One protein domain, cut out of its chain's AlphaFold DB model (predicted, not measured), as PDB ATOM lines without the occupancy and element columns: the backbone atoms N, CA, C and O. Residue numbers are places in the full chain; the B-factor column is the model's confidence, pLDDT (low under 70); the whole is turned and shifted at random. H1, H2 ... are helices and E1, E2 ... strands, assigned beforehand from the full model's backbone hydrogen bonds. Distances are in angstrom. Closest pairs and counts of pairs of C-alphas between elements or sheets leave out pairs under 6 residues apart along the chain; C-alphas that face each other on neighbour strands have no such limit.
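This is residues 145 to 310 of the 509 residues of an uncharacterized protein of Candidatus Lokiarchaeota archaeon (UniProt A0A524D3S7). What shape does the backbone make? A twisted sheet of five strands is sandwiched between helices, with the long H5 packed over E1 and E5 on one face and H1 and H2 covering the opposite face, an arrangement of three layers. The short H3 is on the same face as H5, and H4 packs on H5 and only grazes the sheet. What is it made of, and how large is it? The printed part has 166 residues with five named helices and five named strands, in the order E1 E2 E3 H1 H2 H3 H4 E4 E5 H5; the sheet runs E1 E5 E4 E2 E3, all antiparallel, and the class is mixed, helices and strands. The whole is compact, with a radius of gyration of the C-alphas of 14.8 A and spans of 43 by 33 by 30 A.

Which strands are neighbours? E1, residues 145 to 151, is an edge strand and the antiparallel neighbour of E5, residues 275 to 282, with N 145 and O 282 within hydrogen-bond range at 2.9 A. E2, residues 159 to 164, forms a hairpin with the edge strand E3, residues 167 to 173, with N 160 and O 172 at 2.9 A. E4, residues 261 to 270, bends by 58 degrees at residue 264; it is the antiparallel neighbour of E2, with N 159 and O 267 at 3.0 A, and forms a hairpin with E5, with N 268 and O 277 at 2.8 A. Which helices are on one face? H1, residues 198 to 209, has a height over the sheet of 9.8 A, and its closest C-alphas to E4 are those of Leu 208 and Val 263, 5.5 A apart. H2, residues 211 to 222, is on the same face at a height of 8.0 A and runs across the strands, at 78 degrees to E2 on the local plane; its closest C-alphas to E3 are those of Leu 217 and Ala 172, 6.0 A apart. What is on the opposite face? H5, residues 288 to 305, has a height of 8.4 A and runs along the strands, at 22 degrees to E1 on the local plane; its closest C-alphas to E5 are those of Cys 292 and Asp 282, 5.8 A apart. H3, residues 232 to 235, is on the same face as H5, and the two only just touch, with 3 pairs of C-alphas within 8 A, the closest C-alphas being those of Leu 235 and Ala 302 at 6.6 A; H5 touches H3 with residues 299 to 303 alone. H4, residues 239 to 245, only grazes the sheet with residues 242 to 245, and touches H5 at a steep tilt of 42 degrees, opposite ways, the closest C-alphas being those of Met 245 and Ser 295 at 5.5 A. How do the helix backbones stand? Each O i to N i+4 pair is within hydrogen-bond range in H2, H4 and H5, against 7 of 8 in H1, while H3 is too short for such a pair.

Where does the first strand lie? E1 begins at C-alpha 145, (-21.398, -41.787, -16.319), and is 19.9 A long; E2 and E3 measure 16.3 A and 17.6 A. How long are the later elements? H1 is 17.5 A, H2 16.2 A, E4 26.7 A and E5 23.3 A; H5 is 25.8 A and ends at C-alpha 305, (-19.204, -46.452, -42.095).

How far does it reach? The two C-alphas farthest apart are those of Asp 166 and Ser 188, at 44.3 A. Is it continuous? The printed part has no cut; E3 to H1 and H4 to E4 are long links, of 24 and 15 residues. Where is confidence low? The mean pLDDT of the printed part is 87.3, and residues 187 to 191, 223 to 227 and 308 to 310 are under 70.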
ATOM      1  N   VAL A 145     -22.100 -40.597 -15.803       94.81
ATOM      2  CA  VAL A 145     -21.398 -41.787 -16.319       94.81
ATOM      3  C   VAL A 145     -20.772 -41.507 -17.685       94.81
ATOM      4  O   VAL A 145     -21.152 -40.561 -18.374       94.81
ATOM      5  N   ALA A 146     -19.787 -42.313 -18.074       96.69
ATOM      6  CA  ALA A 146     -19.242 -42.316 -19.424       96.69
ATOM      7  C   ALA A 146     -18.836 -43.725 -19.867       96.69
ATOM      8  O   ALA A 146     -18.289 -44.501 -19.075       96.69
ATOM      9  N   TYR A 147     -19.029 -44.004 -21.155       96.94
ATOM     10  CA  TYR A 147     -18.389 -45.118 -21.849       96.94
ATOM     11  C   TYR A 147     -17.507 -44.589 -22.981       96.94
ATOM     12  O   TYR A 147     -17.847 -43.611 -23.653       96.94
ATOM     13  N   TYR A 148     -16.365 -45.234 -23.200       96.69
ATOM     14  CA  TYR A 148     -15.416 -44.860 -24.246       96.69
ATOM     15  C   TYR A 148     -14.554 -46.040 -24.705       96.69
ATOM     16  O   TYR A 148     -14.433 -47.044 -24.008       96.69
ATOM     17  N   GLY A 149     -13.942 -45.917 -25.882       94.25
ATOM     18  CA  GLY A 149     -13.035 -46.924 -26.432       94.25
ATOM     19  C   GLY A 149     -12.386 -46.488 -27.746       94.25
ATOM     20  O   GLY A 149     -12.886 -45.595 -28.435       94.25
ATOM     21  N   ASP A 150     -11.276 -47.132 -28.101       92.81
ATOM     22  CA  ASP A 150     -10.557 -46.886 -29.356       92.81
ATOM     23  C   ASP A 150     -11.111 -47.789 -30.477       92.81
ATOM     24  O   ASP A 150     -11.011 -49.017 -30.393       92.81
ATOM     25  N   ILE A 151     -11.676 -47.197 -31.537       92.25
ATOM     26  CA  ILE A 151     -12.084 -47.918 -32.758       92.25
ATOM     27  C   ILE A 151     -11.013 -47.841 -33.841       92.25
ATOM     28  O   ILE A 151     -10.325 -46.831 -33.993       92.25
ATOM     29  N   LYS A 152     -10.913 -48.897 -34.656       88.25
ATOM     30  CA  LYS A 152     -10.011 -48.971 -35.821       88.25
ATOM     31  C   LYS A 152     -10.603 -48.266 -37.049       88.25
ATOM     32  O   LYS A 152     -10.738 -48.863 -38.115       88.25
ATOM     33  N   CYS A 153     -10.985 -47.001 -36.887       86.38
ATOM     34  CA  CYS A 153     -11.362 -46.119 -37.987       86.38
ATOM     35  C   CYS A 153     -10.657 -44.763 -37.869       86.38
ATOM     36  O   CYS A 153     -10.189 -44.367 -36.800       86.38
ATOM     37  N   LYS A 154     -10.601 -44.036 -38.988       83.75
ATOM     38  CA  LYS A 154      -9.790 -42.831 -39.155       83.75
ATOM     39  C   LYS A 154     -10.636 -41.684 -39.704       83.75
ATOM     40  O   LYS A 154     -10.768 -41.523 -40.920       83.75
ATOM     41  N   ILE A 155     -11.211 -40.885 -38.805       87.81
ATOM     42  CA  ILE A 155     -11.912 -39.646 -39.175       87.81
ATOM     43  C   ILE A 155     -10.931 -38.485 -39.397       87.81
ATOM     44  O   ILE A 155      -9.826 -38.457 -38.855       87.81
ATOM     45  N   GLY A 156     -11.308 -37.516 -40.235       83.38
ATOM     46  CA  GLY A 156     -10.402 -36.432 -40.645       83.38
ATOM     47  C   GLY A 156     -10.156 -35.352 -39.582       83.38
ATOM     48  O   GLY A 156      -9.139 -34.656 -39.635       83.38
ATOM     49  N   ARG A 157     -11.088 -35.194 -38.635       89.19
ATOM     50  CA  ARG A 157     -11.119 -34.154 -37.593       89.19
ATOM     51  C   ARG A 157     -11.779 -34.697 -36.331       89.19
ATOM     52  O   ARG A 157     -12.481 -35.697 -36.394       89.19
ATOM     53  N   THR A 158     -11.579 -34.012 -35.210       93.81
ATOM     54  CA  THR A 158     -12.355 -34.255 -33.992       93.81
ATOM     55  C   THR A 158     -13.807 -33.833 -34.213       93.81
ATOM     56  O   THR A 158     -14.049 -32.690 -34.600       93.81
ATOM     57  N   THR A 159     -14.759 -34.720 -33.930       94.69
ATOM     58  CA  THR A 159     -16.204 -34.465 -34.063       94.69
ATOM     59  C   THR A 159     -16.867 -34.551 -32.692       94.69
ATOM     60  O   THR A 159     -16.602 -35.482 -31.941       94.69
ATOM     61  N   ILE A 160     -17.735 -33.595 -32.366       96.12
ATOM     62  CA  ILE A 160     -18.549 -33.573 -31.143       96.12
ATOM     63  C   ILE A 160     -20.033 -33.703 -31.463       96.12
ATOM     64  O   ILE A 160     -20.477 -33.259 -32.521       96.12
ATOM     65  N   TYR A 161     -20.795 -34.242 -30.515       96.50
ATOM     66  CA  TYR A 161     -22.254 -34.148 -30.472       96.50
ATOM     67  C   TYR A 161     -22.688 -33.289 -29.289       96.50
ATOM     68  O   TYR A 161     -22.162 -33.435 -28.177       96.50
ATOM     69  N   GLY A 162     -23.686 -32.434 -29.492       94.75
ATOM     70  CA  GLY A 162     -24.257 -31.657 -28.400       94.75
ATOM     71  C   GLY A 162     -25.710 -31.257 -28.596       94.75
ATOM     72  O   GLY A 162     -26.238 -31.231 -29.710       94.75
ATOM     73  N   LYS A 163     -26.332 -30.941 -27.462       94.62
ATOM     74  CA  LYS A 163     -27.708 -30.472 -27.324       94.62
ATOM     75  C   LYS A 163     -27.733 -28.959 -27.132       94.62
ATOM     76  O   LYS A 163     -26.823 -28.372 -26.543       94.62
ATOM     77  N   MET A 164     -28.804 -28.347 -27.622       92.19
ATOM     78  CA  MET A 164     -29.082 -26.920 -27.510       92.19
ATOM     79  C   MET A 164     -30.532 -26.747 -27.058       92.19
ATOM     80  O   MET A 164     -31.393 -27.554 -27.394       92.19
ATOM     81  N   LYS A 165     -30.797 -25.716 -26.263       87.50
ATOM     82  CA  LYS A 165     -32.079 -25.527 -25.562       87.50
ATOM     83  C   LYS A 165     -33.274 -25.268 -26.479       87.50
ATOM     84  O   LYS A 165     -34.358 -25.783 -26.228       87.50
ATOM     85  N   ASP A 166     -33.054 -24.485 -27.532       86.19
ATOM     86  CA  ASP A 166     -34.086 -24.003 -28.458       86.19
ATOM     87  C   ASP A 166     -33.797 -24.441 -29.914       86.19
ATOM     88  O   ASP A 166     -34.236 -23.801 -30.871       86.19
ATOM     89  N   ALA A 167     -33.017 -25.516 -30.096       87.31
ATOM     90  CA  ALA A 167     -32.555 -25.994 -31.400       87.31
ATOM     91  C   ALA A 167     -32.277 -27.508 -31.427       87.31
ATOM     92  O   ALA A 167     -31.896 -28.096 -30.417       87.31
ATOM     93  N   ASP A 168     -32.402 -28.119 -32.610       89.31
ATOM     94  CA  ASP A 168     -32.098 -29.542 -32.826       89.31
ATOM     95  C   ASP A 168     -30.653 -29.877 -32.397       89.31
ATOM     96  O   ASP A 168     -29.734 -29.118 -32.737       89.31
ATOM     97  N   PRO A 169     -30.410 -31.011 -31.712       92.56
ATOM     98  CA  PRO A 169     -29.051 -31.473 -31.461       92.56
ATOM     99  C   PRO A 169     -28.347 -31.826 -32.775       92.56
ATOM    100  O   PRO A 169     -28.992 -32.174 -33.767       92.56
ATOM    101  N   LEU A 170     -27.017 -31.735 -32.796       93.44
ATOM    102  CA  LEU A 170     -26.243 -31.947 -34.021       93.44
ATOM    103  C   LEU A 170     -24.810 -32.424 -33.767       93.44
ATOM    104  O   LEU A 170     -24.273 -32.294 -32.662       93.44
ATOM    105  N   PHE A 171     -24.185 -32.938 -34.829       94.19
ATOM    106  CA  PHE A 171     -22.753 -33.222 -34.884       94.19
ATOM    107  C   PHE A 171     -21.991 -32.043 -35.502       94.19
ATOM    108  O   PHE A 171     -22.367 -31.557 -36.570       94.19
ATOM    109  N   ALA A 172     -20.900 -31.614 -34.864       93.38
ATOM    110  CA  ALA A 172     -20.049 -30.512 -35.318       93.38
ATOM    111  C   ALA A 172     -18.551 -30.887 -35.274       93.38
ATOM    112  O   ALA A 172     -18.124 -31.596 -34.360       93.38
ATOM    113  N   PRO A 173     -17.719 -30.406 -36.217       92.69
ATOM    114  CA  PRO A 173     -16.272 -30.574 -36.169       92.69
ATOM    115  C   PRO A 173     -15.628 -29.522 -35.250       92.69
ATOM    116  O   PRO A 173     -15.953 -28.335 -35.310       92.69
ATOM    117  N   ILE A 174     -14.648 -29.922 -34.438       90.75
ATOM    118  CA  ILE A 174     -13.809 -28.969 -33.700       90.75
ATOM    119  C   ILE A 174     -12.731 -28.414 -34.635       90.75
ATOM    120  O   ILE A 174     -11.881 -29.137 -35.158       90.75
ATOM    121  N   MET A 175     -12.749 -27.094 -34.813       84.81
ATOM    122  CA  MET A 175     -11.785 -26.361 -35.632       84.81
ATOM    123  C   MET A 175     -10.587 -25.910 -34.787       84.81
ATOM    124  O   MET A 175     -10.569 -24.795 -34.267       84.81
ATOM    125  N   GLY A 176      -9.589 -26.787 -34.651       81.88
ATOM    126  CA  GLY A 176      -8.347 -26.533 -33.909       81.88
ATOM    127  C   GLY A 176      -7.982 -27.671 -32.944       81.88
ATOM    128  O   GLY A 176      -8.570 -28.750 -33.030       81.88
ATOM    129  N   PRO A 177      -7.008 -27.460 -32.040       82.44
ATOM    130  CA  PRO A 177      -6.757 -28.376 -30.931       82.44
ATOM    131  C   PRO A 177      -7.911 -28.349 -29.918       82.44
ATOM    132  O   PRO A 177      -8.622 -27.350 -29.787       82.44
ATOM    133  N   LEU A 178      -8.071 -29.446 -29.178       87.12
ATOM    134  CA  LEU A 178      -9.005 -29.550 -28.057       87.12
ATOM    135  C   LEU A 178      -8.418 -28.864 -26.811       87.12
ATOM    136  O   LEU A 178      -7.222 -28.993 -26.549       87.12
ATOM    137  N   ASP A 179      -9.243 -28.161 -26.032       86.56
ATOM    138  CA  ASP A 179      -8.801 -27.527 -24.782       86.56
ATOM    139  C   ASP A 179      -8.679 -28.558 -23.650       86.56
ATOM    140  O   ASP A 179      -9.615 -28.805 -22.891       86.56
ATOM    141  N   LEU A 180      -7.496 -29.161 -23.539       86.94
ATOM    142  CA  LEU A 180      -7.143 -30.113 -22.484       86.94
ATOM    143  C   LEU A 180      -6.651 -29.428 -21.191       86.94
ATOM    144  O   LEU A 180      -5.972 -30.062 -20.385       86.94
ATOM    145  N   SER A 181      -6.944 -28.135 -20.981       82.12
ATOM    146  CA  SER A 181      -6.568 -27.383 -19.765       82.12
ATOM    147  C   SER A 181      -5.062 -27.409 -19.433       82.12
ATOM    148  O   SER A 181      -4.661 -27.299 -18.272       82.12
ATOM    149  N   GLY A 182      -4.216 -27.560 -20.459       77.00
ATOM    150  CA  GLY A 182      -2.758 -27.646 -20.335       77.00
ATOM    151  C   GLY A 182      -2.187 -29.049 -20.092       77.00
ATOM    152  O   GLY A 182      -0.982 -29.156 -19.889       77.00
ATOM    153  N   TYR A 183      -2.998 -30.113 -20.122       83.06
ATOM    154  CA  TYR A 183      -2.486 -31.489 -20.152       83.06
ATOM    155  C   TYR A 183      -1.906 -31.840 -21.535       83.06
ATOM    156  O   TYR A 183      -2.485 -31.501 -22.571       83.06
ATOM    157  N   SER A 184      -0.782 -32.555 -21.541       80.31
ATOM    158  CA  SER A 184      -0.073 -33.055 -22.722       80.31
ATOM    159  C   SER A 184       0.325 -34.514 -22.509       80.31
ATOM    160  O   SER A 184       0.754 -34.855 -21.413       80.31
ATOM    161  N   LEU A 185       0.222 -35.342 -23.553       79.12
ATOM    162  CA  LEU A 185       0.652 -36.744 -23.522       79.12
ATOM    163  C   LEU A 185       2.183 -36.852 -23.607       79.12
ATOM    164  O   LEU A 185       2.770 -36.378 -24.586       79.12
ATOM    165  N   ASP A 186       2.810 -37.527 -22.646       76.19
ATOM    166  CA  ASP A 186       4.256 -37.812 -22.649       76.19
ATOM    167  C   ASP A 186       4.656 -38.870 -23.708       76.19
ATOM    168  O   ASP A 186       3.830 -39.650 -24.182       76.19
ATOM    169  N   GLU A 187       5.944 -38.966 -24.077       67.31
ATOM    170  CA  GLU A 187       6.442 -39.919 -25.104       67.31
ATOM    171  C   GLU A 187       6.191 -41.413 -24.788       67.31
ATOM    172  O   GLU A 187       6.284 -42.279 -25.670       67.31
ATOM    173  N   SER A 188       5.928 -41.737 -23.520       64.44
ATOM    174  CA  SER A 188       5.507 -43.061 -23.048       64.44
ATOM    175  C   SER A 188       3.999 -43.268 -23.220       64.44
ATOM    176  O   SER A 188       3.574 -44.321 -23.692       64.44
ATOM    177  N   GLU A 189       3.200 -42.251 -22.890       67.81
ATOM    178  CA  GLU A 189       1.742 -42.221 -23.025       67.81
ATOM    179  C   GLU A 189       1.293 -42.239 -24.493       67.81
ATOM    180  O   GLU A 189       0.344 -42.933 -24.841       67.81
ATOM    181  N   GLN A 190       2.019 -41.553 -25.382       64.94
ATOM    182  CA  GLN A 190       1.737 -41.502 -26.825       64.94
ATOM    183  C   GLN A 190       1.686 -42.885 -27.503       64.94
ATOM    184  O   GLN A 190       1.045 -43.019 -28.545       64.94
ATOM    185  N   LYS A 191       2.343 -43.899 -26.917       62.38
ATOM    186  CA  LYS A 191       2.424 -45.288 -27.414       62.38
ATOM    187  C   LYS A 191       1.430 -46.240 -26.739       62.38
ATOM    188  O   LYS A 191       1.381 -47.416 -27.094       62.38
ATOM    189  N   ALA A 192       0.688 -45.769 -25.740       70.31
ATOM    190  CA  ALA A 192      -0.376 -46.532 -25.105       70.31
ATOM    191  C   ALA A 192      -1.714 -46.292 -25.825       70.31
ATOM    192  O   ALA A 192      -1.907 -45.282 -26.499       70.31
ATOM    193  N   SER A 193      -2.664 -47.213 -25.646       80.31
ATOM    194  CA  SER A 193      -4.066 -46.987 -26.023       80.31
ATOM    195  C   SER A 193      -4.584 -45.769 -25.252       80.31
ATOM    196  O   SER A 193      -4.656 -45.786 -24.021       80.31
ATOM    197  N   LYS A 194      -4.880 -44.687 -25.981       83.44
ATOM    198  CA  LYS A 194      -5.154 -43.356 -25.416       83.44
ATOM    199  C   LYS A 194      -6.442 -43.353 -24.581       83.44
ATOM    200  O   LYS A 194      -6.480 -42.703 -23.537       83.44
ATOM    201  N   SER A 195      -7.415 -44.204 -24.919       85.69
ATOM    202  CA  SER A 195      -8.580 -44.486 -24.066       85.69
ATOM    203  C   SER A 195      -8.240 -45.063 -22.679       85.69
ATOM    204  O   SER A 195      -8.990 -44.837 -21.732       85.69
ATOM    205  N   LYS A 196      -7.103 -45.748 -22.488       87.75
ATOM    206  CA  LYS A 196      -6.702 -46.312 -21.180       87.75
ATOM    207  C   LYS A 196      -5.971 -45.316 -20.264       87.75
ATOM    208  O   LYS A 196      -5.625 -45.650 -19.132       87.75
ATOM    209  N   ILE A 197      -5.754 -44.079 -20.713       88.38
ATOM    210  CA  ILE A 197      -5.012 -43.053 -19.969       88.38
ATOM    211  C   ILE A 197      -5.999 -42.188 -19.171       88.38
ATOM    212  O   ILE A 197      -6.555 -41.210 -19.671       88.38
ATOM    213  N   PHE A 198      -6.232 -42.539 -17.902       88.88
ATOM    214  CA  PHE A 198      -7.200 -41.835 -17.043       88.88
ATOM    215  C   PHE A 198      -6.964 -40.308 -16.914       88.88
ATOM    216  O   PHE A 198      -7.964 -39.579 -16.932       88.88
ATOM    217  N   PRO A 199      -5.721 -39.778 -16.815       89.19
ATOM    218  CA  PRO A 199      -5.476 -38.332 -16.853       89.19
ATOM    219  C   PRO A 199      -5.982 -37.683 -18.150       89.19
ATOM    220  O   PRO A 199      -6.802 -36.764 -18.098       89.19
ATOM    221  N   TYR A 200      -5.581 -38.223 -19.306       90.75
ATOM    222  CA  TYR A 200      -5.999 -37.762 -20.632       90.75
ATOM    223  C   TYR A 200      -7.519 -37.783 -20.803       90.75
ATOM    224  O   TYR A 200      -8.116 -36.766 -21.150       90.75
ATOM    225  N   VAL A 201      -8.168 -38.908 -20.488       92.62
ATOM    226  CA  VAL A 201      -9.627 -39.028 -20.600       92.62
ATOM    227  C   VAL A 201     -10.340 -38.068 -19.641       92.62
ATOM    228  O   VAL A 201     -11.368 -37.500 -20.000       92.62
ATOM    229  N   SER A 202      -9.783 -37.795 -18.456       91.44
ATOM    230  CA  SER A 202     -10.318 -36.758 -17.558       91.44
ATOM    231  C   SER A 202     -10.203 -35.354 -18.164       91.44
ATOM    232  O   SER A 202     -11.159 -34.584 -18.089       91.44
ATOM    233  N   ALA A 203      -9.080 -35.025 -18.810       91.62
ATOM    234  CA  ALA A 203      -8.915 -33.758 -19.523       91.62
ATOM    235  C   ALA A 203      -9.887 -33.638 -20.715       91.62
ATOM    236  O   ALA A 203     -10.483 -32.581 -20.910       91.62
ATOM    237  N   VAL A 204     -10.128 -34.729 -21.454       94.12
ATOM    238  CA  VAL A 204     -11.129 -34.785 -22.532       94.12
ATOM    239  C   VAL A 204     -12.548 -34.577 -21.990       94.12
ATOM    240  O   VAL A 204     -13.264 -33.730 -22.517       94.12
ATOM    241  N   ILE A 205     -12.949 -35.258 -20.912       93.19
ATOM    242  CA  ILE A 205     -14.276 -35.088 -20.286       93.19
ATOM    243  C   ILE A 205     -14.480 -33.644 -19.796       93.19
ATOM    244  O   ILE A 205     -15.543 -33.063 -20.018       93.19
ATOM    245  N   ASN A 206     -13.451 -33.031 -19.201       91.12
ATOM    246  CA  ASN A 206     -13.484 -31.624 -18.791       91.12
ATOM    247  C   ASN A 206     -13.567 -30.668 -19.997       91.12
ATOM    248  O   ASN A 206     -14.256 -29.649 -19.933       91.12
ATOM    249  N   SER A 207     -12.923 -31.000 -21.121       92.31
ATOM    250  CA  SER A 207     -12.937 -30.170 -22.334       92.31
ATOM    251  C   SER A 207     -14.328 -30.022 -22.969       92.31
ATOM    252  O   SER A 207     -14.567 -29.031 -23.667       92.31
ATOM    253  N   LEU A 208     -15.258 -30.951 -22.703       92.25
ATOM    254  CA  LEU A 208     -16.652 -30.889 -23.174       92.25
ATOM    255  C   LEU A 208     -17.412 -29.705 -22.552       92.25
ATOM    256  O   LEU A 208     -18.186 -29.033 -23.232       92.25
ATOM    257  N   ASP A 209     -17.127 -29.402 -21.282       89.31
ATOM    258  CA  ASP A 209     -17.671 -28.240 -20.573       89.31
ATOM    259  C   ASP A 209     -16.967 -26.933 -20.970       89.31
ATOM    260  O   ASP A 209     -17.457 -25.849 -20.643       89.31
ATOM    261  N   SER A 210     -15.812 -26.979 -21.641       90.19
ATOM    262  CA  SER A 210     -15.041 -25.762 -21.910       90.19
ATOM    263  C   SER A 210     -15.850 -24.760 -22.740       90.19
ATOM    264  O   SER A 210     -16.596 -25.110 -23.664       90.19
ATOM    265  N   THR A 211     -15.693 -23.472 -22.431       89.12
ATOM    266  CA  THR A 211     -16.315 -22.392 -23.210       89.12
ATOM    267  C   THR A 211     -15.841 -22.426 -24.667       89.12
ATOM    268  O   THR A 211     -16.597 -22.055 -25.560       89.12
ATOM    269  N   VAL A 212     -14.625 -22.926 -24.925       88.88
ATOM    270  CA  VAL A 212     -14.074 -23.124 -26.275       88.88
ATOM    271  C   VAL A 212     -14.899 -24.152 -27.054       88.88
ATOM    272  O   VAL A 212     -15.425 -23.812 -28.112       88.88
ATOM    273  N   THR A 213     -15.074 -25.368 -26.528       90.19
ATOM    274  CA  THR A 213     -15.821 -26.444 -27.206       90.19
ATOM    275  C   THR A 213     -17.287 -26.059 -27.423       90.19
ATOM    276  O   THR A 213     -17.786 -26.169 -28.546       90.19
ATOM    277  N   ARG A 214     -17.959 -25.499 -26.403       90.94
ATOM    278  CA  ARG A 214     -19.338 -24.987 -26.536       90.94
ATOM    279  C   ARG A 214     -19.450 -23.861 -27.576       90.94
ATOM    280  O   ARG A 214     -20.398 -23.848 -28.355       90.94
ATOM    281  N   SER A 215     -18.455 -22.970 -27.671       88.94
ATOM    282  CA  SER A 215     -18.430 -21.912 -28.700       88.94
ATOM    283  C   SER A 215     -18.228 -22.436 -30.123       88.94
ATOM    284  O   SER A 215     -18.677 -21.787 -31.064       88.94
ATOM    285  N   GLN A 216     -17.543 -23.569 -30.319       88.06
ATOM    286  CA  GLN A 216     -17.422 -24.177 -31.652       88.06
ATOM    287  C   GLN A 216     -18.763 -24.771 -32.100       88.06
ATOM    288  O   GLN A 216     -19.178 -24.545 -33.236       88.06
ATOM    289  N   LEU A 217     -19.474 -25.451 -31.191       89.88
ATOM    290  CA  LEU A 217     -20.810 -25.991 -31.453       89.88
ATOM    291  C   LEU A 217     -21.814 -24.879 -31.816       89.88
ATOM    292  O   LEU A 217     -22.510 -24.992 -32.824       89.88
ATOM    293  N   ALA A 218     -21.808 -23.769 -31.066       88.38
ATOM    294  CA  ALA A 218     -22.620 -22.582 -31.358       88.38
ATOM    295  C   ALA A 218     -22.361 -22.020 -32.770       88.38
ATOM    296  O   ALA A 218     -23.284 -21.849 -33.563       88.38
ATOM    297  N   LYS A 219     -21.086 -21.803 -33.127       87.69
ATOM    298  CA  LYS A 219     -20.695 -21.264 -34.442       87.69
ATOM    299  C   LYS A 219     -21.091 -22.173 -35.603       87.69
ATOM    300  O   LYS A 219     -21.456 -21.669 -36.662       87.69
ATOM    301  N   TYR A 220     -21.019 -23.491 -35.419       86.56
ATOM    302  CA  TYR A 220     -21.432 -24.456 -36.439       86.56
ATOM    303  C   TYR A 220     -22.952 -24.431 -36.665       86.56
ATOM    304  O   TYR A 220     -23.406 -24.504 -37.807       86.56
ATOM    305  N   HIS A 221     -23.736 -24.246 -35.595       83.31
ATOM    306  CA  HIS A 221     -25.183 -24.047 -35.684       83.31
ATOM    307  C   HIS A 221     -25.553 -22.737 -36.407       83.31
ATOM    308  O   HIS A 221     -26.368 -22.755 -37.330       83.31
ATOM    309  N   GLU A 222     -24.952 -21.609 -36.013       80.62
ATOM    310  CA  GLU A 222     -25.288 -20.273 -36.531       80.62
ATOM    311  C   GLU A 222     -24.756 -19.999 -37.950       80.62
ATOM    312  O   GLU A 222     -25.411 -19.328 -38.748       80.62
ATOM    313  N   GLY A 223     -23.553 -20.478 -38.278       61.88
ATOM    314  CA  GLY A 223     -22.740 -19.974 -39.393       61.88
ATOM    315  C   GLY A 223     -23.161 -20.394 -40.806       61.88
ATOM    316  O   GLY A 223     -22.303 -20.448 -41.683       61.88
ATOM    317  N   TYR A 224     -24.428 -20.766 -41.028       53.88
ATOM    318  CA  TYR A 224     -24.926 -21.502 -42.210       53.88
ATOM    319  C   TYR A 224     -24.227 -22.861 -42.458       53.88
ATOM    320  O   TYR A 224     -24.488 -23.522 -43.462       53.88
ATOM    321  N   GLN A 225     -23.380 -23.316 -41.531       57.62
ATOM    322  CA  GLN A 225     -22.506 -24.483 -41.671       57.62
ATOM    323  C   GLN A 225     -23.100 -25.777 -41.094       57.62
ATOM    324  O   GLN A 225     -22.349 -26.690 -40.782       57.62
ATOM    325  N   ARG A 226     -24.435 -25.944 -41.052       62.12
ATOM    326  CA  ARG A 226     -25.035 -27.276 -40.788       62.12
ATOM    327  C   ARG A 226     -24.548 -28.353 -41.781       62.12
ATOM    328  O   ARG A 226     -24.637 -29.537 -41.469       62.12
ATOM    329  N   HIS A 227     -24.015 -27.946 -42.936       63.41
ATOM    330  CA  HIS A 227     -23.400 -28.801 -43.954       63.41
ATOM    331  C   HIS A 227     -22.007 -28.277 -44.335       63.41
ATOM    332  O   HIS A 227     -21.792 -27.064 -44.386       63.41
ATOM    333  N   GLY A 228     -21.075 -29.180 -44.647       71.75
ATOM    334  CA  GLY A 228     -19.720 -28.855 -45.107       71.75
ATOM    335  C   GLY A 228     -18.604 -29.757 -44.565       71.75
ATOM    336  O   GLY A 228     -17.511 -29.758 -45.131       71.75
ATOM    337  N   ASP A 229     -18.857 -30.541 -43.512       85.69
ATOM    338  CA  ASP A 229     -17.927 -31.569 -43.025       85.69
ATOM    339  C   ASP A 229     -18.487 -32.972 -43.324       85.69
ATOM    340  O   ASP A 229     -19.506 -33.340 -42.738       85.69
ATOM    341  N   PRO A 230     -17.857 -33.774 -44.213       86.19
ATOM    342  CA  PRO A 230     -18.425 -35.038 -44.692       86.19
ATOM    343  C   PRO A 230     -18.734 -36.086 -43.619       86.19
ATOM    344  O   PRO A 230     -19.563 -36.959 -43.871       86.19
ATOM    345  N   VAL A 231     -18.087 -36.030 -42.447       89.88
ATOM    346  CA  VAL A 231     -18.373 -36.958 -41.342       89.88
ATOM    347  C   VAL A 231     -19.614 -36.479 -40.594       89.88
ATOM    348  O   VAL A 231     -20.566 -37.238 -40.452       89.88
ATOM    349  N   CYS A 232     -19.668 -35.205 -40.200       90.75
ATOM    350  CA  CYS A 232     -20.845 -34.632 -39.541       90.75
ATOM    351  C   CYS A 232     -22.091 -34.713 -40.444       90.75
ATOM    352  O   CYS A 232     -23.168 -35.097 -39.991       90.75
ATOM    353  N   ASP A 233     -21.928 -34.444 -41.743       89.00
ATOM    354  CA  ASP A 233     -22.964 -34.605 -42.766       89.00
ATOM    355  C   ASP A 233     -23.412 -36.056 -42.977       89.00
ATOM    356  O   ASP A 233     -24.517 -36.271 -43.470       89.00
ATOM    357  N   PHE A 234     -22.585 -37.054 -42.668       91.25
ATOM    358  CA  PHE A 234     -22.993 -38.459 -42.705       91.25
ATOM    359  C   PHE A 234     -23.792 -38.809 -41.445       91.25
ATOM    360  O   PHE A 234     -24.934 -39.254 -41.545       91.25
ATOM    361  N   LEU A 235     -23.238 -38.500 -40.269       93.25
ATOM    362  CA  LEU A 235     -23.837 -38.793 -38.963       93.25
ATOM    363  C   LEU A 235     -25.224 -38.143 -38.795       93.25
ATOM    364  O   LEU A 235     -26.157 -38.801 -38.353       93.25
ATOM    365  N   MET A 236     -25.408 -36.890 -39.228       91.69
ATOM    366  CA  MET A 236     -26.708 -36.197 -39.161       91.69
ATOM    367  C   MET A 236     -27.765 -36.705 -40.163       91.69
ATOM    368  O   MET A 236     -28.903 -36.236 -40.134       91.69
ATOM    369  N   LYS A 237     -27.419 -37.629 -41.072       92.00
ATOM    370  CA  LYS A 237     -28.382 -38.289 -41.975       92.00
ATOM    371  C   LYS A 237     -28.871 -39.635 -41.434       92.00
ATOM    372  O   LYS A 237     -29.931 -40.092 -41.866       92.00
ATOM    373  N   ASP A 238     -28.138 -40.245 -40.504       93.31
ATOM    374  CA  ASP A 238     -28.572 -41.450 -39.801       93.31
ATOM    375  C   ASP A 238     -29.593 -41.077 -38.716       93.31
ATOM    376  O   ASP A 238     -29.279 -40.439 -37.710       93.31
ATOM    377  N   LYS A 239     -30.846 -41.474 -38.941       93.62
ATOM    378  CA  LYS A 239     -31.938 -41.226 -37.998       93.62
ATOM    379  C   LYS A 239     -31.850 -42.106 -36.760       93.62
ATOM    380  O   LYS A 239     -32.165 -41.618 -35.687       93.62
ATOM    381  N   GLU A 240     -31.410 -43.357 -36.885       93.81
ATOM    382  CA  GLU A 240     -31.296 -44.247 -35.726       93.81
ATOM    383  C   GLU A 240     -30.198 -43.747 -34.784       93.81
ATOM    384  O   GLU A 240     -30.398 -43.716 -33.571       93.81
ATOM    385  N   LEU A 241     -29.079 -43.263 -35.334       95.31
ATOM    386  CA  LEU A 241     -28.059 -42.568 -34.552       95.31
ATOM    387  C   LEU A 241     -28.618 -41.314 -33.872       95.31
ATOM    388  O   LEU A 241     -28.451 -41.159 -32.665       95.31
ATOM    389  N   MET A 242     -29.265 -40.414 -34.619       95.50
ATOM    390  CA  MET A 242     -29.776 -39.158 -34.055       95.50
ATOM    391  C   MET A 242     -30.855 -39.391 -32.985       95.50
ATOM    392  O   MET A 242     -30.806 -38.745 -31.939       95.50
ATOM    393  N   ASP A 243     -31.772 -40.341 -33.194       94.88
ATOM    394  CA  ASP A 243     -32.833 -40.691 -32.240       94.88
ATOM    395  C   ASP A 243     -32.261 -41.315 -30.951       94.88
ATOM    396  O   ASP A 243     -32.744 -41.021 -29.858       94.88
ATOM    397  N   VAL A 244     -31.205 -42.137 -31.044       94.94
ATOM    398  CA  VAL A 244     -30.505 -42.701 -29.873       94.94
ATOM    399  C   VAL A 244     -29.704 -41.626 -29.134       94.94
ATOM    400  O   VAL A 244     -29.879 -41.448 -27.930       94.94
ATOM    401  N   MET A 245     -28.886 -40.847 -29.845       95.88
ATOM    402  CA  MET A 245     -28.072 -39.778 -29.253       95.88
ATOM    403  C   MET A 245     -28.932 -38.659 -28.637       95.88
ATOM    404  O   MET A 245     -28.477 -37.936 -27.747       95.88
ATOM    405  N   ALA A 246     -30.182 -38.487 -29.077       94.00
ATOM    406  CA  ALA A 246     -31.135 -37.552 -28.480       94.00
ATOM    407  C   ALA A 246     -31.634 -37.984 -27.086       94.00
ATOM    408  O   ALA A 246     -32.079 -37.121 -26.324       94.00
ATOM    409  N   LYS A 247     -31.517 -39.268 -26.712       94.12
ATOM    410  CA  LYS A 247     -31.891 -39.774 -25.376       94.12
ATOM    411  C   LYS A 247     -30.932 -39.309 -24.271       94.12
ATOM    412  O   LYS A 247     -31.389 -39.041 -23.163       94.12
ATOM    413  N   LEU A 248     -29.633 -39.185 -24.579       93.88
ATOM    414  CA  LEU A 248     -28.563 -38.826 -23.628       93.88
ATOM    415  C   LEU A 248     -28.924 -37.585 -22.802       93.88
ATOM    416  O   LEU A 248     -29.155 -36.520 -23.378       93.88
ATOM    417  N   THR A 249     -28.929 -37.672 -21.473       92.06
ATOM    418  CA  THR A 249     -29.180 -36.499 -20.622       92.06
ATOM    419  C   THR A 249     -27.921 -35.646 -20.534       92.06
ATOM    420  O   THR A 249     -26.870 -36.081 -20.067       92.06
ATOM    421  N   SER A 250     -28.028 -34.403 -20.989       90.44
ATOM    422  CA  SER A 250     -26.925 -33.447 -21.042       90.44
ATOM    423  C   SER A 250     -26.817 -32.577 -19.788       90.44
ATOM    424  O   SER A 250     -27.786 -32.400 -19.048       90.44
ATOM    425  N   GLY A 251     -25.667 -31.914 -19.620       85.56
ATOM    426  CA  GLY A 251     -25.446 -30.901 -18.578       85.56
ATOM    427  C   GLY A 251     -26.449 -29.734 -18.570       85.56
ATOM    428  O   GLY A 251     -26.602 -29.066 -17.551       85.56
ATOM    429  N   LEU A 252     -27.142 -29.489 -19.688       87.69
ATOM    430  CA  LEU A 252     -28.242 -28.523 -19.800       87.69
ATOM    431  C   LEU A 252     -29.530 -29.073 -19.157       87.69
ATOM    432  O   LEU A 252     -30.197 -28.380 -18.391       87.69
ATOM    433  N   GLU A 253     -29.870 -30.331 -19.438       88.19
ATOM    434  CA  GLU A 253     -31.089 -30.991 -18.949       88.19
ATOM    435  C   GLU A 253     -30.976 -31.378 -17.465       88.19
ATOM    436  O   GLU A 253     -31.936 -31.217 -16.709       88.19
ATOM    437  N   SER A 254     -29.778 -31.775 -17.018       84.44
ATOM    438  CA  SER A 254     -29.446 -31.976 -15.599       84.44
ATOM    439  C   SER A 254     -29.409 -30.664 -14.792       84.44
ATOM    440  O   SER A 254     -29.381 -30.699 -13.561       84.44
ATOM    441  N   LYS A 255     -29.442 -29.504 -15.474       83.38
ATOM    442  CA  LYS A 255     -29.291 -28.137 -14.929       83.38
ATOM    443  C   LYS A 255     -27.945 -27.869 -14.251       83.38
ATOM    444  O   LYS A 255     -27.812 -26.913 -13.487       83.38
ATOM    445  N   ARG A 256     -26.941 -28.696 -14.542       85.25
ATOM    446  CA  ARG A 256     -25.557 -28.502 -14.106       85.25
ATOM    447  C   ARG A 256     -24.923 -27.282 -14.776       85.25
ATOM    448  O   ARG A 256     -24.276 -26.477 -14.112       85.25
ATOM    449  N   LEU A 257     -25.112 -27.143 -16.087       83.31
ATOM    450  CA  LEU A 257     -24.584 -26.045 -16.891       83.31
ATOM    451  C   LEU A 257     -25.628 -24.933 -17.029       83.31
ATOM    452  O   LEU A 257     -26.647 -25.108 -17.693       83.31
ATOM    453  N   ASP A 258     -25.325 -23.756 -16.479       83.38
ATOM    454  CA  ASP A 258     -26.097 -22.523 -16.698       83.38
ATOM    455  C   ASP A 258     -25.752 -21.893 -18.065       83.38
ATOM    456  O   ASP A 258     -25.197 -20.800 -18.165       83.38
ATOM    457  N   THR A 259     -25.984 -22.654 -19.140       86.44
ATOM    458  CA  THR A 259     -25.814 -22.232 -20.540       86.44
ATOM    459  C   THR A 259     -26.719 -23.030 -21.462       86.44
ATOM    460  O   THR A 259     -26.816 -24.245 -21.316       86.44
ATOM    461  N   ASP A 260     -27.246 -22.394 -22.503       89.88
ATOM    462  CA  ASP A 260     -28.202 -22.982 -23.455       89.88
ATOM    463  C   ASP A 260     -27.618 -24.067 -24.400       89.88
ATOM    464  O   ASP A 260     -28.299 -24.507 -25.327       89.88
ATOM    465  N   ILE A 261     -26.362 -24.491 -24.189       91.50
ATOM    466  CA  ILE A 261     -25.588 -25.417 -25.036       91.50
ATOM    467  C   ILE A 261     -24.775 -26.386 -24.161       91.50
ATOM    468  O   ILE A 261     -24.016 -25.949 -23.292       91.50
ATOM    469  N   ALA A 262     -24.859 -27.691 -24.439       93.31
ATOM    470  CA  ALA A 262     -24.100 -28.743 -23.755       93.31
ATOM    471  C   ALA A 262     -23.556 -29.799 -24.739       93.31
ATOM    472  O   ALA A 262     -24.207 -30.140 -25.724       93.31
ATOM    473  N   VAL A 263     -22.366 -30.342 -24.464       94.44
ATOM    474  CA  VAL A 263     -21.677 -31.332 -25.316       94.44
ATOM    475  C   VAL A 263     -21.667 -32.685 -24.605       94.44
ATOM    476  O   VAL A 263     -21.241 -32.762 -23.456       94.44
ATOM    477  N   CYS A 264     -22.143 -33.737 -25.277       94.38
ATOM    478  CA  CYS A 264     -22.396 -35.046 -24.652       94.38
ATOM    479  C   CYS A 264     -21.454 -36.148 -25.155       94.38
ATOM    480  O   CYS A 264     -21.169 -37.087 -24.418       94.38
ATOM    481  N   SER A 265     -20.945 -36.046 -26.387       96.75
ATOM    482  CA  SER A 265     -19.969 -37.004 -26.917       96.75
ATOM    483  C   SER A 265     -18.896 -36.346 -27.778       96.75
ATOM    484  O   SER A 265     -19.056 -35.221 -28.263       96.75
ATOM    485  N   ILE A 266     -17.793 -37.068 -27.958       97.25
ATOM    486  CA  ILE A 266     -16.652 -36.668 -28.775       97.25
ATOM    487  C   ILE A 266     -15.998 -37.893 -29.427       97.25
ATOM    488  O   ILE A 266     -15.894 -38.958 -28.823       97.25
ATOM    489  N   ALA A 267     -15.536 -37.725 -30.661       96.06
ATOM    490  CA  ALA A 267     -14.693 -38.664 -31.383       96.06
ATOM    491  C   ALA A 267     -13.384 -37.957 -31.761       96.06
ATOM    492  O   ALA A 267     -13.416 -36.928 -32.440       96.06
ATOM    493  N   ILE A 268     -12.243 -38.474 -31.296       94.00
ATOM    494  CA  ILE A 268     -10.912 -37.869 -31.457       94.00
ATOM    495  C   ILE A 268     -10.038 -38.787 -32.329       94.00
ATOM    496  O   ILE A 268      -9.706 -39.887 -31.886       94.00
ATOM    497  N   PRO A 269      -9.628 -38.374 -33.543       91.19
ATOM    498  CA  PRO A 269      -8.756 -39.188 -34.387       91.19
ATOM    499  C   PRO A 269      -7.300 -39.169 -33.906       91.19
ATOM    500  O   PRO A 269      -6.689 -38.108 -33.736       91.19
ATOM    501  N   HIS A 270      -6.707 -40.352 -33.775       87.25
ATOM    502  CA  HIS A 270      -5.305 -40.559 -33.432       87.25
ATOM    503  C   HIS A 270      -4.526 -40.944 -34.695       87.25
ATOM    504  O   HIS A 270      -4.451 -42.098 -35.108       87.25
ATOM    505  N   LYS A 271      -3.969 -39.919 -35.354       77.06
ATOM    506  CA  LYS A 271      -3.370 -40.013 -36.701       77.06
ATOM    507  C   LYS A 271      -2.185 -40.977 -36.814       77.06
ATOM    508  O   LYS A 271      -1.875 -41.394 -37.924       77.06
ATOM    509  N   GLU A 272      -1.523 -41.266 -35.700       78.81
ATOM    510  CA  GLU A 272      -0.340 -42.132 -35.602       78.81
ATOM    511  C   GLU A 272      -0.723 -43.617 -35.559       78.81
ATOM    512  O   GLU A 272      -0.022 -44.451 -36.123       78.81
ATOM    513  N   ASP A 273      -1.859 -43.926 -34.927       77.62
ATOM    514  CA  ASP A 273      -2.329 -45.288 -34.640       77.62
ATOM    515  C   ASP A 273      -3.399 -45.774 -35.640       77.62
ATOM    516  O   ASP A 273      -3.840 -46.920 -35.586       77.62
ATOM    517  N   GLU A 274      -3.862 -44.874 -36.516       84.75
ATOM    518  CA  GLU A 274      -5.041 -45.011 -37.392       84.75
ATOM    519  C   GLU A 274      -6.353 -45.370 -36.663       84.75
ATOM    520  O   GLU A 274      -7.305 -45.865 -37.270       84.75
ATOM    521  N   THR A 275      -6.424 -45.064 -35.364       90.00
ATOM    522  CA  THR A 275      -7.619 -45.221 -34.529       90.00
ATOM    523  C   THR A 275      -8.355 -43.900 -34.312       90.00
ATOM    524  O   THR A 275      -7.850 -42.805 -34.576       90.00
ATOM    525  N   THR A 276      -9.572 -44.005 -33.786       92.88
ATOM    526  CA  THR A 276     -10.353 -42.887 -33.258       92.88
ATOM    527  C   THR A 276     -10.829 -43.276 -31.863       92.88
ATOM    528  O   THR A 276     -11.472 -44.313 -31.711       92.88
ATOM    529  N   MET A 277     -10.537 -42.471 -30.841       94.38
ATOM    530  CA  MET A 277     -11.153 -42.652 -29.526       94.38
ATOM    531  C   MET A 277     -12.559 -42.057 -29.564       94.38
ATOM    532  O   MET A 277     -12.711 -40.865 -29.836       94.38
ATOM    533  N   VAL A 278     -13.580 -42.865 -29.280       96.62
ATOM    534  CA  VAL A 278     -14.971 -42.408 -29.145       96.62
ATOM    535  C   VAL A 278     -15.339 -42.402 -27.669       96.62
ATOM    536  O   VAL A 278     -15.040 -43.359 -26.957       96.62
ATOM    537  N   LEU A 279     -15.972 -41.326 -27.206       97.62
ATOM    538  CA  LEU A 279     -16.400 -41.141 -25.824       97.62
ATOM    539  C   LEU A 279     -17.796 -40.528 -25.774       97.62
ATOM    540  O   LEU A 279     -18.047 -39.509 -26.418       97.62
ATOM    541  N   VAL A 280     -18.678 -41.124 -24.974       97.75
ATOM    542  CA  VAL A 280     -20.031 -40.634 -24.682       97.75
ATOM    543  C   VAL A 280     -20.180 -40.470 -23.171       97.75
ATOM    544  O   VAL A 280     -19.750 -41.336 -22.409       97.75
ATOM    545  N   CYS A 281     -20.792 -39.366 -22.749       96.19
ATOM    546  CA  CYS A 281     -21.217 -39.101 -21.379       96.19
ATOM    547  C   CYS A 281     -22.749 -39.069 -21.303       96.19
ATOM    548  O   CYS A 281     -23.403 -38.603 -22.237       96.19
ATOM    549  N   ASP A 282     -23.299 -39.485 -20.165       94.44
ATOM    550  CA  ASP A 282     -24.708 -39.294 -19.807       94.44
ATOM    551  C   ASP A 282     -24.804 -38.816 -18.347       94.44
ATOM    552  O   ASP A 282     -23.998 -39.210 -17.499       94.44
ATOM    553  N   GLU A 283     -25.755 -37.930 -18.060       90.19
ATOM    554  CA  GLU A 283     -26.045 -37.375 -16.730       90.19
ATOM    555  C   GLU A 283     -27.444 -37.787 -16.220       90.19
ATOM    556  O   GLU A 283     -27.983 -37.166 -15.297       90.19
ATOM    557  N   SER A 284     -28.062 -38.811 -16.825       85.00
ATOM    558  CA  SER A 284     -29.371 -39.323 -16.405       85.00
ATOM    559  C   SER A 284     -29.299 -40.105 -15.084       85.00
ATOM    560  O   SER A 284     -28.253 -40.596 -14.661       85.00
ATOM    561  N   LYS A 285     -30.448 -40.226 -14.408       78.00
ATOM    562  CA  LYS A 285     -30.596 -40.965 -13.134       78.00
ATOM    563  C   LYS A 285     -31.209 -42.350 -13.300       78.00
ATOM    564  O   LYS A 285     -31.137 -43.177 -12.396       78.00
ATOM    565  N   GLU A 286     -31.811 -42.576 -14.457       73.88
ATOM    566  CA  GLU A 286     -32.583 -43.753 -14.832       73.88
ATOM    567  C   GLU A 286     -32.096 -44.160 -16.231       73.88
ATOM    568  O   GLU A 286     -31.848 -43.294 -17.070       73.88
ATOM    569  N   GLU A 287     -31.868 -45.458 -16.456       78.50
ATOM    570  CA  GLU A 287     -31.443 -46.034 -17.754       78.50
ATOM    571  C   GLU A 287     -30.105 -45.497 -18.334       78.50
ATOM    572  O   GLU A 287     -29.744 -45.809 -19.471       78.50
ATOM    573  N   ALA A 288     -29.314 -44.760 -17.537       86.19
ATOM    574  CA  ALA A 288     -28.043 -44.132 -17.932       86.19
ATOM    575  C   ALA A 288     -27.037 -45.109 -18.562       86.19
ATOM    576  O   ALA A 288     -26.377 -44.794 -19.551       86.19
ATOM    577  N   TYR A 289     -26.909 -46.309 -17.989       92.38
ATOM    578  CA  TYR A 289     -25.944 -47.310 -18.446       92.38
ATOM    579  C   TYR A 289     -26.286 -47.827 -19.849       92.38
ATOM    580  O   TYR A 289     -25.399 -47.911 -20.696       92.38
ATOM    581  N   GLU A 290     -27.563 -48.132 -20.097       92.88
ATOM    582  CA  GLU A 290     -28.064 -48.634 -21.381       92.88
ATOM    583  C   GLU A 290     -28.052 -47.532 -22.441       92.88
ATOM    584  O   GLU A 290     -27.501 -47.725 -23.524       92.88
ATOM    585  N   THR A 291     -28.564 -46.345 -22.103       93.81
ATOM    586  CA  THR A 291     -28.643 -45.196 -23.018       93.81
ATOM    587  C   THR A 291     -27.257 -44.720 -23.459       93.81
ATOM    588  O   THR A 291     -27.025 -44.485 -24.650       93.81
ATOM    589  N   CYS A 292     -26.303 -44.633 -22.527       95.50
ATOM    590  CA  CYS A 292     -24.931 -44.231 -22.826       95.50
ATOM    591  C   CYS A 292     -24.185 -45.296 -23.656       95.50
ATOM    592  O   CYS A 292     -23.461 -44.946 -24.592       95.50
ATOM    593  N   PHE A 293     -24.399 -46.591 -23.379       94.88
ATOM    594  CA  PHE A 293     -23.775 -47.672 -24.145       94.88
ATOM    595  C   PHE A 293     -24.374 -47.838 -25.554       94.88
ATOM    596  O   PHE A 293     -23.614 -47.950 -26.517       94.88
ATOM    597  N   GLU A 294     -25.704 -47.784 -25.715       94.81
ATOM    598  CA  GLU A 294     -26.358 -47.803 -27.037       94.81
ATOM    599  C   GLU A 294     -25.853 -46.634 -27.897       94.81
ATOM    600  O   GLU A 294     -25.479 -46.822 -29.056       94.81
ATOM    601  N   SER A 295     -25.756 -45.443 -27.299       96.38
ATOM    602  CA  SER A 295     -25.210 -44.246 -27.942       96.38
ATOM    603  C   SER A 295     -23.753 -44.426 -28.374       96.38
ATOM    604  O   SER A 295     -23.416 -44.121 -29.519       96.38
ATOM    605  N   LEU A 296     -22.886 -44.967 -27.506       96.69
ATOM    606  CA  LEU A 296     -21.490 -45.255 -27.858       96.69
ATOM    607  C   LEU A 296     -21.405 -46.240 -29.034       96.69
ATOM    608  O   LEU A 296     -20.611 -46.022 -29.953       96.69
ATOM    609  N   LEU A 297     -22.226 -47.295 -29.021       95.00
ATOM    610  CA  LEU A 297     -22.268 -48.325 -30.056       95.00
ATOM    611  C   LEU A 297     -22.729 -47.773 -31.406       95.00
ATOM    612  O   LEU A 297     -22.018 -47.940 -32.398       95.00
ATOM    613  N   ARG A 298     -23.870 -47.077 -31.448       95.12
ATOM    614  CA  ARG A 298     -24.388 -46.472 -32.685       95.12
ATOM    615  C   ARG A 298     -23.424 -45.431 -33.246       95.12
ATOM    616  O   ARG A 298     -23.114 -45.475 -34.434       95.12
ATOM    617  N   PHE A 299     -22.883 -44.551 -32.399       96.38
ATOM    618  CA  PHE A 299     -21.925 -43.527 -32.826       96.38
ATOM    619  C   PHE A 299     -20.644 -44.158 -33.387       96.38
ATOM    620  O   PHE A 299     -20.195 -43.784 -34.468       96.38
ATOM    621  N   SER A 300     -20.097 -45.173 -32.714       94.75
ATOM    622  CA  SER A 300     -18.885 -45.870 -33.165       94.75
ATOM    623  C   SER A 300     -19.092 -46.672 -34.453       94.75
ATOM    624  O   SER A 300     -18.209 -46.678 -35.309       94.75
ATOM    625  N   ALA A 301     -20.255 -47.305 -34.635       92.88
ATOM    626  CA  ALA A 301     -20.604 -47.988 -35.881       92.88
ATOM    627  C   ALA A 301     -20.705 -46.996 -37.055       92.88
ATOM    628  O   ALA A 301     -20.035 -47.172 -38.072       92.88
ATOM    629  N   ALA A 302     -21.447 -45.898 -36.883       93.81
ATOM    630  CA  ALA A 302     -21.603 -44.877 -37.916       93.81
ATOM    631  C   ALA A 302     -20.268 -44.183 -38.274       93.81
ATOM    632  O   ALA A 302     -20.035 -43.855 -39.436       93.81
ATOM    633  N   LEU A 303     -19.345 -44.022 -37.317       92.88
ATOM    634  CA  LEU A 303     -17.981 -43.532 -37.572       92.88
ATOM    635  C   LEU A 303     -17.115 -44.515 -38.383       92.88
ATOM    636  O   LEU A 303     -16.200 -44.075 -39.080       92.88
ATOM    637  N   CYS A 304     -17.376 -45.824 -38.316       90.31
ATOM    638  CA  CYS A 304     -16.717 -46.828 -39.162       90.31
ATOM    639  C   CYS A 304     -17.277 -46.855 -40.596       90.31
ATOM    640  O   CYS A 304     -16.536 -47.149 -41.538       90.31
ATOM    641  N   GLU A 305     -18.561 -46.535 -40.775       89.25
ATOM    642  CA  GLU A 305     -19.204 -46.452 -42.095       89.25
ATOM    643  C   GLU A 305     -18.968 -45.112 -42.810       89.25
ATOM    644  O   GLU A 305     -18.965 -45.066 -44.047       89.25
ATOM    645  N   ALA A 306     -18.729 -44.039 -42.048       86.44
ATOM    646  CA  ALA A 306     -18.522 -42.685 -42.551       86.44
ATOM    647  C   ALA A 306     -17.460 -42.608 -43.674       86.44
ATOM    648  O   ALA A 306     -16.463 -43.344 -43.672       86.44
ATOM    649  N   PRO A 307     -17.625 -41.694 -44.652       72.56
ATOM    650  CA  PRO A 307     -16.737 -41.600 -45.807       72.56
ATOM    651  C   PRO A 307     -15.332 -41.126 -45.404       72.56
ATOM    652  O   PRO A 307     -15.066 -39.929 -45.294       72.56
ATOM    653  N   SER A 308     -14.409 -42.074 -45.211       64.69
ATOM    654  CA  SER A 308     -13.007 -41.759 -44.932       64.69
ATOM    655  C   SER A 308     -12.372 -41.004 -46.103       64.69
ATOM    656  O   SER A 308     -12.565 -41.336 -47.275       64.69
ATOM    657  N   SER A 309     -11.558 -39.994 -45.791       55.28
ATOM    658  CA  SER A 309     -10.932 -39.114 -46.788       55.28
ATOM    659  C   SER A 309      -9.926 -39.816 -47.714       55.28
ATOM    660  O   SER A 309      -9.495 -39.224 -48.699       55.28
ATOM    661  N   GLN A 310      -9.590 -41.085 -47.450       49.00
ATOM    662  CA  GLN A 310      -8.778 -41.933 -48.332       49.00
ATOM    663  C   GLN A 310      -9.592 -42.620 -49.443       49.00
ATOM    664  O   GLN A 310      -9.067 -42.790 -50.542       49.00
TER     665      GLN A 310